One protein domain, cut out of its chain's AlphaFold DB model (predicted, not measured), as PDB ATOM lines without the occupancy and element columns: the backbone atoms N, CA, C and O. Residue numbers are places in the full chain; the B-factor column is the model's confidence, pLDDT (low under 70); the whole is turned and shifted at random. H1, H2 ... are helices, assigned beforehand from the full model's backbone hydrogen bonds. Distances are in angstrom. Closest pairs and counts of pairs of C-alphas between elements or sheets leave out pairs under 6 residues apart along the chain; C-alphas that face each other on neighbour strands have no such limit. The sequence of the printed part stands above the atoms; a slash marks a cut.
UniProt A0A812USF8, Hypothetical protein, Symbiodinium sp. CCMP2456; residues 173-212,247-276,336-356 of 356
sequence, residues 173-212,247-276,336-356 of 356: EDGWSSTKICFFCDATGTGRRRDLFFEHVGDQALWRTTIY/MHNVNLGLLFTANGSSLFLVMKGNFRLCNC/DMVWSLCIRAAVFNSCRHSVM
ATOM      1  N   GLU A 173     285.253 224.522 235.228       91.38
ATOM      2  CA  GLU A 173     284.740 224.876 233.898       91.38
ATOM      3  C   GLU A 173     283.340 224.307 233.628       91.38
ATOM      4  O   GLU A 173     282.625 224.794 232.743       91.38
ATOM      5  N   ASP A 174     282.934 223.303 234.406       93.62
ATOM      6  CA  ASP A 174     281.670 222.589 234.283       93.62
ATOM      7  C   ASP A 174     280.470 223.550 234.295       93.62
ATOM      8  O   ASP A 174     280.437 224.573 234.988       93.62
ATOM      9  N   GLY A 175     279.463 223.242 233.482       91.88
ATOM     10  CA  GLY A 175     278.219 224.001 233.438       91.88
ATOM     11  C   GLY A 175     277.412 223.772 232.170       91.88
ATOM     12  O   GLY A 175     277.818 223.046 231.272       91.88
ATOM     13  N   TRP A 176     276.258 224.432 232.078       85.06
ATOM     14  CA  TRP A 176     275.261 224.170 231.031       85.06
ATOM     15  C   TRP A 176     275.732 224.377 229.592       85.06
ATOM     16  O   TRP A 176     275.185 223.766 228.680       85.06
ATOM     17  N   SER A 177     276.718 225.245 229.383       87.25
ATOM     18  CA  SER A 177     277.309 225.511 228.071       87.25
ATOM     19  C   SER A 177     278.552 224.664 227.781       87.25
ATOM     20  O   SER A 177     279.174 224.847 226.739       87.25
ATOM     21  N   SER A 178     278.955 223.788 228.705       89.31
ATOM     22  CA  SER A 178     280.140 222.938 228.595       89.31
ATOM     23  C   SER A 178     279.756 221.501 228.242       89.31
ATOM     24  O   SER A 178     278.632 221.051 228.468       89.31
ATOM     25  N   THR A 179     280.720 220.749 227.708       90.75
ATOM     26  CA  THR A 179     280.594 219.299 227.519       90.75
ATOM     27  C   THR A 179     280.372 218.591 228.852       90.75
ATOM     28  O   THR A 179     279.583 217.651 228.903       90.75
ATOM     29  N   LYS A 180     281.039 219.037 229.926       92.31
ATOM     30  CA  LYS A 180     280.798 218.571 231.297       92.31
ATOM     31  C   LYS A 180     279.820 219.523 231.969       92.31
ATOM     32  O   LYS A 180     280.095 220.715 232.084       92.31
ATOM     33  N   ILE A 181     278.672 219.012 232.395       92.38
ATOM     34  CA  ILE A 181     277.573 219.878 232.848       92.38
ATOM     35  C   ILE A 181     277.481 219.997 234.367       92.38
ATOM     36  O   ILE A 181     276.930 220.977 234.862       92.38
ATOM     37  N   CYS A 182     278.009 219.017 235.099       92.44
ATOM     38  CA  CYS A 182     277.864 218.898 236.541       92.44
ATOM     39  C   CYS A 182     279.237 218.895 237.210       92.44
ATOM     40  O   CYS A 182     280.112 218.128 236.832       92.44
ATOM     41  N   PHE A 183     279.406 219.708 238.249       93.94
ATOM     42  CA  PHE A 183     280.634 219.723 239.046       93.94
ATOM     43  C   PHE A 183     280.611 218.709 240.203       93.94
ATOM     44  O   PHE A 183     281.608 218.589 240.901       93.94
ATOM     45  N   PHE A 184     279.516 217.961 240.397       94.69
ATOM     46  CA  PHE A 184     279.403 216.879 241.393       94.69
ATOM     47  C   PHE A 184     279.565 215.471 240.800       94.69
ATOM     48  O   PHE A 184     279.641 214.504 241.549       94.69
ATOM     49  N   CYS A 185     279.584 215.329 239.473       94.88
ATOM     50  CA  CYS A 185     279.782 214.045 238.799       94.88
ATOM     51  C   CYS A 185     280.344 214.244 237.383       94.88
ATOM     52  O   CYS A 185     280.647 215.368 236.982       94.88
ATOM     53  N   ASP A 186     280.448 213.172 236.599       93.88
ATOM     54  CA  ASP A 186     280.896 213.220 235.198       93.88
ATOM     55  C   ASP A 186     279.746 213.253 234.175       93.88
ATOM     56  O   ASP A 186     279.897 212.808 233.035       93.88
ATOM     57  N   ALA A 187     278.579 213.786 234.551       93.38
ATOM     58  CA  ALA A 187     277.482 213.992 233.606       93.38
ATOM     59  C   ALA A 187     277.888 214.947 232.465       93.38
ATOM     60  O   ALA A 187     278.498 216.002 232.679       93.38
ATOM     61  N   THR A 188     277.499 214.596 231.238       92.69
ATOM     62  CA  THR A 188     277.866 215.316 230.012       92.69
ATOM     63  C   THR A 188     276.657 215.847 229.258       92.69
ATOM     64  O   THR A 188     275.596 215.228 229.265       92.69
ATOM     65  N   GLY A 189     276.836 216.985 228.581       88.38
ATOM     66  CA  GLY A 189     275.823 217.675 227.777       88.38
ATOM     67  C   GLY A 189     275.734 217.209 226.323       88.38
ATOM     68  O   GLY A 189     274.790 217.570 225.629       88.38
ATOM     69  N   THR A 190     276.694 216.412 225.838       81.56
ATOM     70  CA  THR A 190     276.724 215.933 224.444       81.56
ATOM     71  C   THR A 190     277.125 214.459 224.361       81.56
ATOM     72  O   THR A 190     278.192 214.061 224.827       81.56
ATOM     73  N   GLY A 191     276.283 213.648 223.718       60.31
ATOM     74  CA  GLY A 191     276.314 212.184 223.777       60.31
ATOM     75  C   GLY A 191     277.288 211.461 222.839       60.31
ATOM     76  O   GLY A 191     276.865 210.540 222.143       60.31
ATOM     77  N   ARG A 192     278.591 211.788 222.844       63.28
ATOM     78  CA  ARG A 192     279.589 210.830 222.299       63.28
ATOM     79  C   ARG A 192     279.702 209.584 223.186       63.28
ATOM     80  O   ARG A 192     279.881 208.486 222.677       63.28
ATOM     81  N   ARG A 193     279.524 209.754 224.500       65.25
ATOM     82  CA  ARG A 193     279.282 208.682 225.474       65.25
ATOM     83  C   ARG A 193     277.839 208.804 225.946       65.25
ATOM     84  O   ARG A 193     277.583 209.479 226.937       65.25
ATOM     85  N   ARG A 194     276.896 208.222 225.193       68.94
ATOM     86  CA  ARG A 194     275.449 208.280 225.507       68.94
ATOM     87  C   ARG A 194     275.165 207.899 226.962       68.94
ATOM     88  O   ARG A 194     274.307 208.477 227.600       68.94
ATOM     89  N   ASP A 195     275.970 207.004 227.494       76.81
ATOM     90  CA  ASP A 195     275.943 206.502 228.861       76.81
ATOM     91  C   ASP A 195     276.048 207.570 229.962       76.81
ATOM     92  O   ASP A 195     275.360 207.478 230.977       76.81
ATOM     93  N   LEU A 196     276.848 208.620 229.750       84.94
ATOM     94  CA  LEU A 196     277.029 209.725 230.704       84.94
ATOM     95  C   LEU A 196     276.161 210.937 230.363       84.94
ATOM     96  O   LEU A 196     276.401 212.038 230.860       84.94
ATOM     97  N   PHE A 197     275.193 210.779 229.468       88.88
ATOM     98  CA  PHE A 197     274.345 211.882 229.060       88.88
ATOM     99  C   PHE A 197     273.400 212.262 230.201       88.88
ATOM    100  O   PHE A 197     272.702 211.409 230.751       88.88
ATOM    101  N   PHE A 198     273.382 213.543 230.572       86.38
ATOM    102  CA  PHE A 198     272.634 214.009 231.744       86.38
ATOM    103  C   PHE A 198     271.124 213.764 231.648       86.38
ATOM    104  O   PHE A 198     270.446 213.671 232.667       86.38
ATOM    105  N   GLU A 199     270.592 213.640 230.431       86.50
ATOM    106  CA  GLU A 199     269.169 213.386 230.197       86.50
ATOM    107  C   GLU A 199     268.737 211.972 230.614       86.50
ATOM    108  O   GLU A 199     267.551 211.695 230.786       86.50
ATOM    109  N   HIS A 200     269.689 211.062 230.820       85.69
ATOM    110  CA  HIS A 200     269.392 209.735 231.333       85.69
ATOM    111  C   HIS A 200     269.101 209.837 232.833       85.69
ATOM    112  O   HIS A 200     270.017 209.888 233.643       85.69
ATOM    113  N   VAL A 201     267.825 209.880 233.218       83.06
ATOM    114  CA  VAL A 201     267.413 210.028 234.632       83.06
ATOM    115  C   VAL A 201     267.070 208.734 235.349       83.06
ATOM    116  O   VAL A 201     266.852 208.767 236.559       83.06
ATOM    117  N   GLY A 202     267.038 207.601 234.646       85.94
ATOM    118  CA  GLY A 202     266.772 206.304 235.270       85.94
ATOM    119  C   GLY A 202     267.807 205.949 236.341       85.94
ATOM    120  O   GLY A 202     268.928 206.458 236.324       85.94
ATOM    121  N   ASP A 203     267.450 205.043 237.251       87.50
ATOM    122  CA  ASP A 203     268.331 204.597 238.347       87.50
ATOM    123  C   ASP A 203     269.644 203.983 237.840       87.50
ATOM    124  O   ASP A 203     270.667 204.036 238.511       87.50
ATOM    125  N   GLN A 204     269.623 203.463 236.610       87.62
ATOM    126  CA  GLN A 204     270.766 202.862 235.922       87.62
ATOM    127  C   GLN A 204     271.600 203.872 235.116       87.62
ATOM    128  O   GLN A 204     272.437 203.481 234.306       87.62
ATOM    129  N   ALA A 205     271.355 205.177 235.264       89.19
ATOM    130  CA  ALA A 205     272.131 206.180 234.553       89.19
ATOM    131  C   ALA A 205     273.586 206.186 235.038       89.19
ATOM    132  O   ALA A 205     273.853 206.387 236.221       89.19
ATOM    133  N   LEU A 206     274.536 206.009 234.119       91.19
ATOM    134  CA  LEU A 206     275.936 205.772 234.480       91.19
ATOM    135  C   LEU A 206     276.614 206.991 235.114       91.19
ATOM    136  O   LEU A 206     277.538 206.832 235.899       91.19
ATOM    137  N   TRP A 207     276.129 208.213 234.882       91.19
ATOM    138  CA  TRP A 207     276.651 209.383 235.602       91.19
ATOM    139  C   TRP A 207     276.370 209.334 237.116       91.19
ATOM    140  O   TRP A 207     277.032 210.028 237.882       91.19
ATOM    141  N   ARG A 208     275.415 208.515 237.584       91.50
ATOM    142  CA  ARG A 208     275.142 208.333 239.021       91.50
ATOM    143  C   ARG A 208     276.270 207.579 239.722       91.50
ATOM    144  O   ARG A 208     276.488 207.784 240.911       91.50
ATOM    145  N   THR A 209     277.009 206.738 238.995       93.06
ATOM    146  CA  THR A 209     278.161 206.008 239.542       93.06
ATOM    147  C   THR A 209     279.430 206.856 239.569       93.06
ATOM    148  O   THR A 209     280.438 206.404 240.095       93.06
ATOM    149  N   THR A 210     279.398 208.063 238.997       94.44
ATOM    150  CA  THR A 210     280.529 209.002 238.965       94.44
ATOM    151  C   THR A 210     280.332 210.185 239.913       94.44
ATOM    152  O   THR A 210     280.999 211.204 239.775       94.44
ATOM    153  N   ILE A 211     279.383 210.087 240.850       94.12
ATOM    154  CA  ILE A 211     279.159 211.112 241.873       94.12
ATOM    155  C   ILE A 211     280.338 211.102 242.846       94.12
ATOM    156  O   ILE A 211     280.595 210.082 243.487       94.12
ATOM    157  N   TYR A 212     281.004 212.248 242.991       94.75
ATOM    158  CA  TYR A 212     282.073 212.401 243.972       94.75
ATOM    159  C   TYR A 212     281.484 212.399 245.378       94.75
ATOM    160  O   TYR A 212     280.624 213.217 245.705       94.75
ATOM    161  N   MET A 247     266.279 229.972 242.969       88.31
ATOM    162  CA  MET A 247     265.674 230.905 242.012       88.31
ATOM    163  C   MET A 247     266.202 230.667 240.590       88.31
ATOM    164  O   MET A 247     265.411 230.588 239.653       88.31
ATOM    165  N   HIS A 248     267.517 230.509 240.429       88.12
ATOM    166  CA  HIS A 248     268.127 230.279 239.119       88.12
ATOM    167  C   HIS A 248     267.794 228.889 238.570       88.12
ATOM    168  O   HIS A 248     267.470 228.762 237.394       88.12
ATOM    169  N   ASN A 249     267.788 227.860 239.419       86.06
ATOM    170  CA  ASN A 249     267.490 226.498 238.975       86.06
ATOM    171  C   ASN A 249     265.999 226.263 238.713       86.06
ATOM    172  O   ASN A 249     265.630 225.687 237.692       86.06
ATOM    173  N   VAL A 250     265.133 226.691 239.633       86.12
ATOM    174  CA  VAL A 250     263.696 226.408 239.572       86.12
ATOM    175  C   VAL A 250     262.981 227.470 238.750       86.12
ATOM    176  O   VAL A 250     262.351 227.135 237.755       86.12
ATOM    177  N   ASN A 251     263.095 228.749 239.113       85.81
ATOM    178  CA  ASN A 251     262.275 229.787 238.484       85.81
ATOM    179  C   ASN A 251     262.793 230.146 237.087       85.81
ATOM    180  O   ASN A 251     262.038 230.101 236.118       85.81
ATOM    181  N   LEU A 252     264.081 230.480 236.982       87.00
ATOM    182  CA  LEU A 252     264.690 230.907 235.717       87.00
ATOM    183  C   LEU A 252     265.120 229.731 234.830       87.00
ATOM    184  O   LEU A 252     265.240 229.893 233.621       87.00
ATOM    185  N   GLY A 253     265.328 228.553 235.419       85.19
ATOM    186  CA  GLY A 253     265.642 227.318 234.709       85.19
ATOM    187  C   GLY A 253     264.379 226.542 234.345       85.19
ATOM    188  O   GLY A 253     263.870 226.656 233.228       85.19
ATOM    189  N   LEU A 254     263.875 225.740 235.289       83.94
ATOM    190  CA  LEU A 254     262.766 224.809 235.052       83.94
ATOM    191  C   LEU A 254     261.477 225.493 234.601       83.94
ATOM    192  O   LEU A 254     260.954 225.160 233.544       83.94
ATOM    193  N   LEU A 255     260.954 226.426 235.400       86.44
ATOM    194  CA  LEU A 255     259.638 227.023 235.170       86.44
ATOM    195  C   LEU A 255     259.626 227.854 233.894       86.44
ATOM    196  O   LEU A 255     258.717 227.703 233.081       86.44
ATOM    197  N   PHE A 256     260.653 228.683 233.679       84.56
ATOM    198  CA  PHE A 256     260.807 229.435 232.434       84.56
ATOM    199  C   PHE A 256     260.754 228.509 231.215       84.56
ATOM    200  O   PHE A 256     260.028 228.769 230.253       84.56
ATOM    201  N   THR A 257     261.463 227.385 231.290       82.94
ATOM    202  CA  THR A 257     261.538 226.450 230.178       82.94
ATOM    203  C   THR A 257     260.240 225.671 229.968       82.94
ATOM    204  O   THR A 257     259.741 225.610 228.846       82.94
ATOM    205  N   ALA A 258     259.655 225.127 231.036       86.19
ATOM    206  CA  ALA A 258     258.384 224.408 230.984       86.19
ATOM    207  C   ALA A 258     257.257 225.297 230.436       86.19
ATOM    208  O   ALA A 258     256.477 224.863 229.584       86.19
ATOM    209  N   ASN A 259     257.214 226.566 230.854       87.69
ATOM    210  CA  ASN A 259     256.252 227.546 230.355       87.69
ATOM    211  C   ASN A 259     256.465 227.840 228.864       87.69
ATOM    212  O   ASN A 259     255.503 227.821 228.097       87.69
ATOM    213  N   GLY A 260     257.713 228.059 228.435       87.56
ATOM    214  CA  GLY A 260     258.046 228.296 227.028       87.56
ATOM    215  C   GLY A 260     257.680 227.112 226.128       87.56
ATOM    216  O   GLY A 260     257.056 227.294 225.084       87.56
ATOM    217  N   SER A 261     257.996 225.888 226.560       85.12
ATOM    218  CA  SER A 261     257.611 224.663 225.855       85.12
ATOM    219  C   SER A 261     256.095 224.497 225.759       85.12
ATOM    220  O   SER A 261     255.581 224.187 224.686       85.12
ATOM    221  N   SER A 262     255.375 224.743 226.855       85.88
ATOM    222  CA  SER A 262     253.912 224.651 226.883       85.88
ATOM    223  C   SER A 262     253.277 225.660 225.923       85.88
ATOM    224  O   SER A 262     252.436 225.289 225.107       85.88
ATOM    225  N   LEU A 263     253.734 226.917 225.945       87.06
ATOM    226  CA  LEU A 263     253.253 227.963 225.041       87.06
ATOM    227  C   LEU A 263     253.539 227.633 223.570       87.06
ATOM    228  O   LEU A 263     252.672 227.804 222.716       87.06
ATOM    229  N   PHE A 264     254.728 227.112 223.267       84.38
ATOM    230  CA  PHE A 264     255.086 226.692 221.914       84.38
ATOM    231  C   PHE A 264     254.168 225.582 221.382       84.38
ATOM    232  O   PHE A 264     253.743 225.633 220.226       84.38
ATOM    233  N   LEU A 265     253.826 224.596 222.221       81.69
ATOM    234  CA  LEU A 265     252.885 223.532 221.863       81.69
ATOM    235  C   LEU A 265     251.473 224.075 221.606       81.69
ATOM    236  O   LEU A 265     250.834 223.648 220.642       81.69
ATOM    237  N   VAL A 266     251.021 225.048 222.409       80.88
ATOM    238  CA  VAL A 266     249.756 225.770 222.180       80.88
ATOM    239  C   VAL A 266     249.785 226.489 220.826       80.88
ATOM    240  O   VAL A 266     248.874 226.320 220.019       80.88
ATOM    241  N   MET A 267     250.848 227.245 220.540       80.69
ATOM    242  CA  MET A 267     250.969 228.032 219.307       80.69
ATOM    243  C   MET A 267     251.056 227.180 218.039       80.69
ATOM    244  O   MET A 267     250.550 227.585 216.996       80.69
ATOM    245  N   LYS A 268     251.681 225.999 218.101       81.69
ATOM    246  CA  LYS A 268     251.813 225.113 216.936       81.69
ATOM    247  C   LYS A 268     250.512 224.430 216.510       81.69
ATOM    248  O   LYS A 268     250.541 223.647 215.566       81.69
ATOM    249  N   GLY A 269     249.390 224.659 217.200       69.44
ATOM    250  CA  GLY A 269     248.115 224.006 216.886       69.44
ATOM    251  C   GLY A 269     248.140 222.481 217.072       69.44
ATOM    252  O   GLY A 269     247.173 221.799 216.744       69.44
ATOM    253  N   ASN A 270     249.220 221.935 217.642       56.97
ATOM    254  CA  ASN A 270     249.426 220.506 217.878       56.97
ATOM    255  C   ASN A 270     248.779 220.027 219.190       56.97
ATOM    256  O   ASN A 270     249.172 219.006 219.752       56.97
ATOM    257  N   PHE A 271     247.725 220.706 219.646       55.88
ATOM    258  CA  PHE A 271     246.837 220.226 220.706       55.88
ATOM    259  C   PHE A 271     245.883 219.140 220.169       55.88
ATOM    260  O   PHE A 271     244.664 219.236 220.259       55.88
ATOM    261  N   ARG A 272     246.438 218.079 219.569       54.28
ATOM    262  CA  ARG A 272     245.735 216.792 219.397       54.28
ATOM    263  C   ARG A 272     246.175 215.742 220.429       54.28
ATOM    264  O   ARG A 272     245.533 214.707 220.563       54.28
ATOM    265  N   LEU A 273     247.211 216.042 221.216       49.06
ATOM    266  CA  LEU A 273     247.595 215.361 222.458       49.06
ATOM    267  C   LEU A 273     247.188 216.313 223.601       49.06
ATOM    268  O   LEU A 273     247.791 217.367 223.732       49.06
ATOM    269  N   CYS A 274     246.146 216.114 224.408       44.69
ATOM    270  CA  CYS A 274     245.622 214.879 224.970       44.69
ATOM    271  C   CYS A 274     244.100 214.962 225.195       44.69
ATOM    272  O   CYS A 274     243.652 215.436 226.237       44.69
ATOM    273  N   ASN A 275     243.295 214.363 224.315       42.81
ATOM    274  CA  ASN A 275     241.896 214.049 224.653       42.81
ATOM    275  C   ASN A 275     241.771 213.020 225.801       42.81
ATOM    276  O   ASN A 275     240.682 212.817 226.324       42.81
ATOM    277  N   CYS A 276     242.878 212.408 226.240       43.94
ATOM    278  CA  CYS A 276     242.922 211.546 227.426       43.94
ATOM    279  C   CYS A 276     243.204 212.300 228.742       43.94
ATOM    280  O   CYS A 276     242.976 211.724 229.797       43.94
ATOM    281  N   ASP A 336     260.745 214.953 223.652       38.28
ATOM    282  CA  ASP A 336     262.117 214.822 224.164       38.28
ATOM    283  C   ASP A 336     262.692 216.168 224.621       38.28
ATOM    284  O   ASP A 336     263.420 216.237 225.607       38.28
ATOM    285  N   MET A 337     262.286 217.266 223.976       35.69
ATOM    286  CA  MET A 337     262.752 218.607 224.323       35.69
ATOM    287  C   MET A 337     262.198 219.077 225.676       35.69
ATOM    288  O   MET A 337     262.924 219.670 226.463       35.69
ATOM    289  N   VAL A 338     260.931 218.787 225.991       34.91
ATOM    290  CA  VAL A 338     260.307 219.192 227.268       34.91
ATOM    291  C   VAL A 338     260.855 218.362 228.434       34.91
ATOM    292  O   VAL A 338     261.091 218.889 229.525       34.91
ATOM    293  N   TRP A 339     261.129 217.078 228.181       38.09
ATOM    294  CA  TRP A 339     261.731 216.166 229.153       38.09
ATOM    295  C   TRP A 339     263.205 216.487 229.424       38.09
ATOM    296  O   TRP A 339     263.556 216.675 230.587       38.09
ATOM    297  N   SER A 340     264.034 216.679 228.390       39.50
ATOM    298  CA  SER A 340     265.438 217.135 228.491       39.50
ATOM    299  C   SER A 340     265.612 218.338 229.432       39.50
ATOM    300  O   SER A 340     266.591 218.448 230.171       39.50
ATOM    301  N   LEU A 341     264.623 219.235 229.450       43.09
ATOM    302  CA  LEU A 341     264.676 220.507 230.163       43.09
ATOM    303  C   LEU A 341     264.233 220.404 231.628       43.09
ATOM    304  O   LEU A 341     264.866 221.019 232.487       43.09
ATOM    305  N   CYS A 342     263.228 219.577 231.942       39.25
ATOM    306  CA  CYS A 342     262.865 219.258 233.331       39.25
ATOM    307  C   CYS A 342     263.983 218.484 234.047       39.25
ATOM    308  O   CYS A 342     264.210 218.639 235.249       39.25
ATOM    309  N   ILE A 343     264.741 217.707 233.275       50.69
ATOM    310  CA  ILE A 343     265.889 216.950 233.756       50.69
ATOM    311  C   ILE A 343     267.038 217.872 234.208       50.69
ATOM    312  O   ILE A 343     267.785 217.510 235.110       50.69
ATOM    313  N   ARG A 344     267.155 219.105 233.693       47.72
ATOM    314  CA  ARG A 344     268.275 220.010 234.024       47.72
ATOM    315  C   ARG A 344     268.384 220.341 235.518       47.72
ATOM    316  O   ARG A 344     269.455 220.208 236.099       47.72
ATOM    317  N   ALA A 345     267.299 220.713 236.193       46.59
ATOM    318  CA  ALA A 345     267.381 220.912 237.647       46.59
ATOM    319  C   ALA A 345     267.201 219.610 238.435       46.59
ATOM    320  O   ALA A 345     267.662 219.533 239.576       46.59
ATOM    321  N   ALA A 346     266.580 218.588 237.830       46.69
ATOM    322  CA  ALA A 346     266.531 217.261 238.416       46.69
ATOM    323  C   ALA A 346     267.939 216.682 238.538       46.69
ATOM    324  O   ALA A 346     268.255 216.249 239.613       46.69
ATOM    325  N   VAL A 347     268.847 216.770 237.563       53.22
ATOM    326  CA  VAL A 347     270.205 216.197 237.684       53.22
ATOM    327  C   VAL A 347     270.987 216.803 238.843       53.22
ATOM    328  O   VAL A 347     271.553 216.058 239.626       53.22
ATOM    329  N   PHE A 348     270.962 218.122 239.050       52.50
ATOM    330  CA  PHE A 348     271.650 218.707 240.210       52.50
ATOM    331  C   PHE A 348     270.988 218.344 241.544       52.50
ATOM    332  O   PHE A 348     271.683 218.056 242.517       52.50
ATOM    333  N   ASN A 349     269.653 218.311 241.601       49.59
ATOM    334  CA  ASN A 349     268.948 217.880 242.808       49.59
ATOM    335  C   ASN A 349     268.985 216.352 243.000       49.59
ATOM    336  O   ASN A 349     268.970 215.903 244.132       49.59
ATOM    337  N   SER A 350     269.079 215.546 241.949       46.16
ATOM    338  CA  SER A 350     269.057 214.079 241.935       46.16
ATOM    339  C   SER A 350     270.455 213.511 242.107       46.16
ATOM    340  O   SER A 350     270.573 212.551 242.849       46.16
ATOM    341  N   CYS A 351     271.526 214.117 241.577       47.72
ATOM    342  CA  CYS A 351     272.896 213.836 242.040       47.72
ATOM    343  C   CYS A 351     272.973 213.922 243.568       47.72
ATOM    344  O   CYS A 351     273.707 213.169 244.186       47.72
ATOM    345  N   ARG A 352     272.154 214.791 244.174       48.81
ATOM    346  CA  ARG A 352     272.040 214.933 245.621       48.81
ATOM    347  C   ARG A 352     271.032 213.972 246.274       48.81
ATOM    348  O   ARG A 352     271.335 213.415 247.314       48.81
ATOM    349  N   HIS A 353     269.848 213.754 245.694       41.62
ATOM    350  CA  HIS A 353     268.805 212.879 246.272       41.62
ATOM    351  C   HIS A 353     268.975 211.392 245.957       41.62
ATOM    352  O   HIS A 353     268.252 210.588 246.509       41.62
ATOM    353  N   SER A 354     269.899 211.018 245.074       32.12
ATOM    354  CA  SER A 354     270.219 209.608 244.766       32.12
ATOM    355  C   SER A 354     271.455 209.121 245.525       32.12
ATOM    356  O   SER A 354     271.951 208.016 245.319       32.12
ATOM    357  N   VAL A 355     271.987 210.019 246.352       35.66
ATOM    358  CA  VAL A 355     272.899 209.764 247.464       35.66
ATOM    359  C   VAL A 355     272.098 209.512 248.757       35.66
ATOM    360  O   VAL A 355     272.679 209.037 249.728       35.66
ATOM    361  N   MET A 356     270.780 209.761 248.728       30.09
ATOM    362  CA  MET A 356     269.778 209.372 249.728       30.09
ATOM    363  C   MET A 356     269.015 208.143 249.231       30.09
ATOM    364  O   MET A 356     268.482 207.415 250.095       30.09
TER     365      MET A 356
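Overview. This is residues 173 to 212, 247 to 276 and 336 to 356 of the 356 residues of the protein "Hypothetical protein" of Symbiodinium sp. CCMP2456 (UniProt A0A812USF8). A looped head, residues 173 to 205 with short H1, sits beside H3 at one end; H2 and H3 run side by side, opposite ways, and residues 266 to 272 stick out at the other end. The printed part has 91 residues, with helices H1, H2, H3 in that order and no named strand: all helix, with 44 residues in named elements, under half. It is only just loose, close to compact, with radius of gyration of the C-alphas 14.8 A, and spans 44 by 28 by 27 A.

Arrangement. H1, residues 206 to 210, is close to but not clearly touching H3, residues 336 to 353; their closest C-alphas, Arg 208 and Cys 351, are 6.7 A apart. H2, residues 247 to 267, is apart from H1. H2 touches residues 338 to 345 of H3 alone, at a shallow tilt of 19 degrees, opposite ways; the closest C-alphas, Asn 249 and Ala 345, are 5.7 A apart. O i to N i+4 pairs within hydrogen-bond range number 0 of 1 in H1, with 2 of 2 O i to N i+3, 13 of 17 in H2 and 9 of 14 in H3.

Along the chain. H1 measures 7.2 A and begins at C-alpha 206 (275.936, 205.772, 234.480). H2 measures 27.2 A. H3 measures 23.2 A, has a kink of 51 degrees near residue 347, and ends at C-alpha 353 (268.805, 212.879, 246.272).

Size, cuts and confidence. C-alphas 212 and 247 are 24.8 A apart across one cut, 276 and 336 19.7 A across the other. Confidence is under 70 in residues 191 to 194, 269 to 276 and 336 to 356.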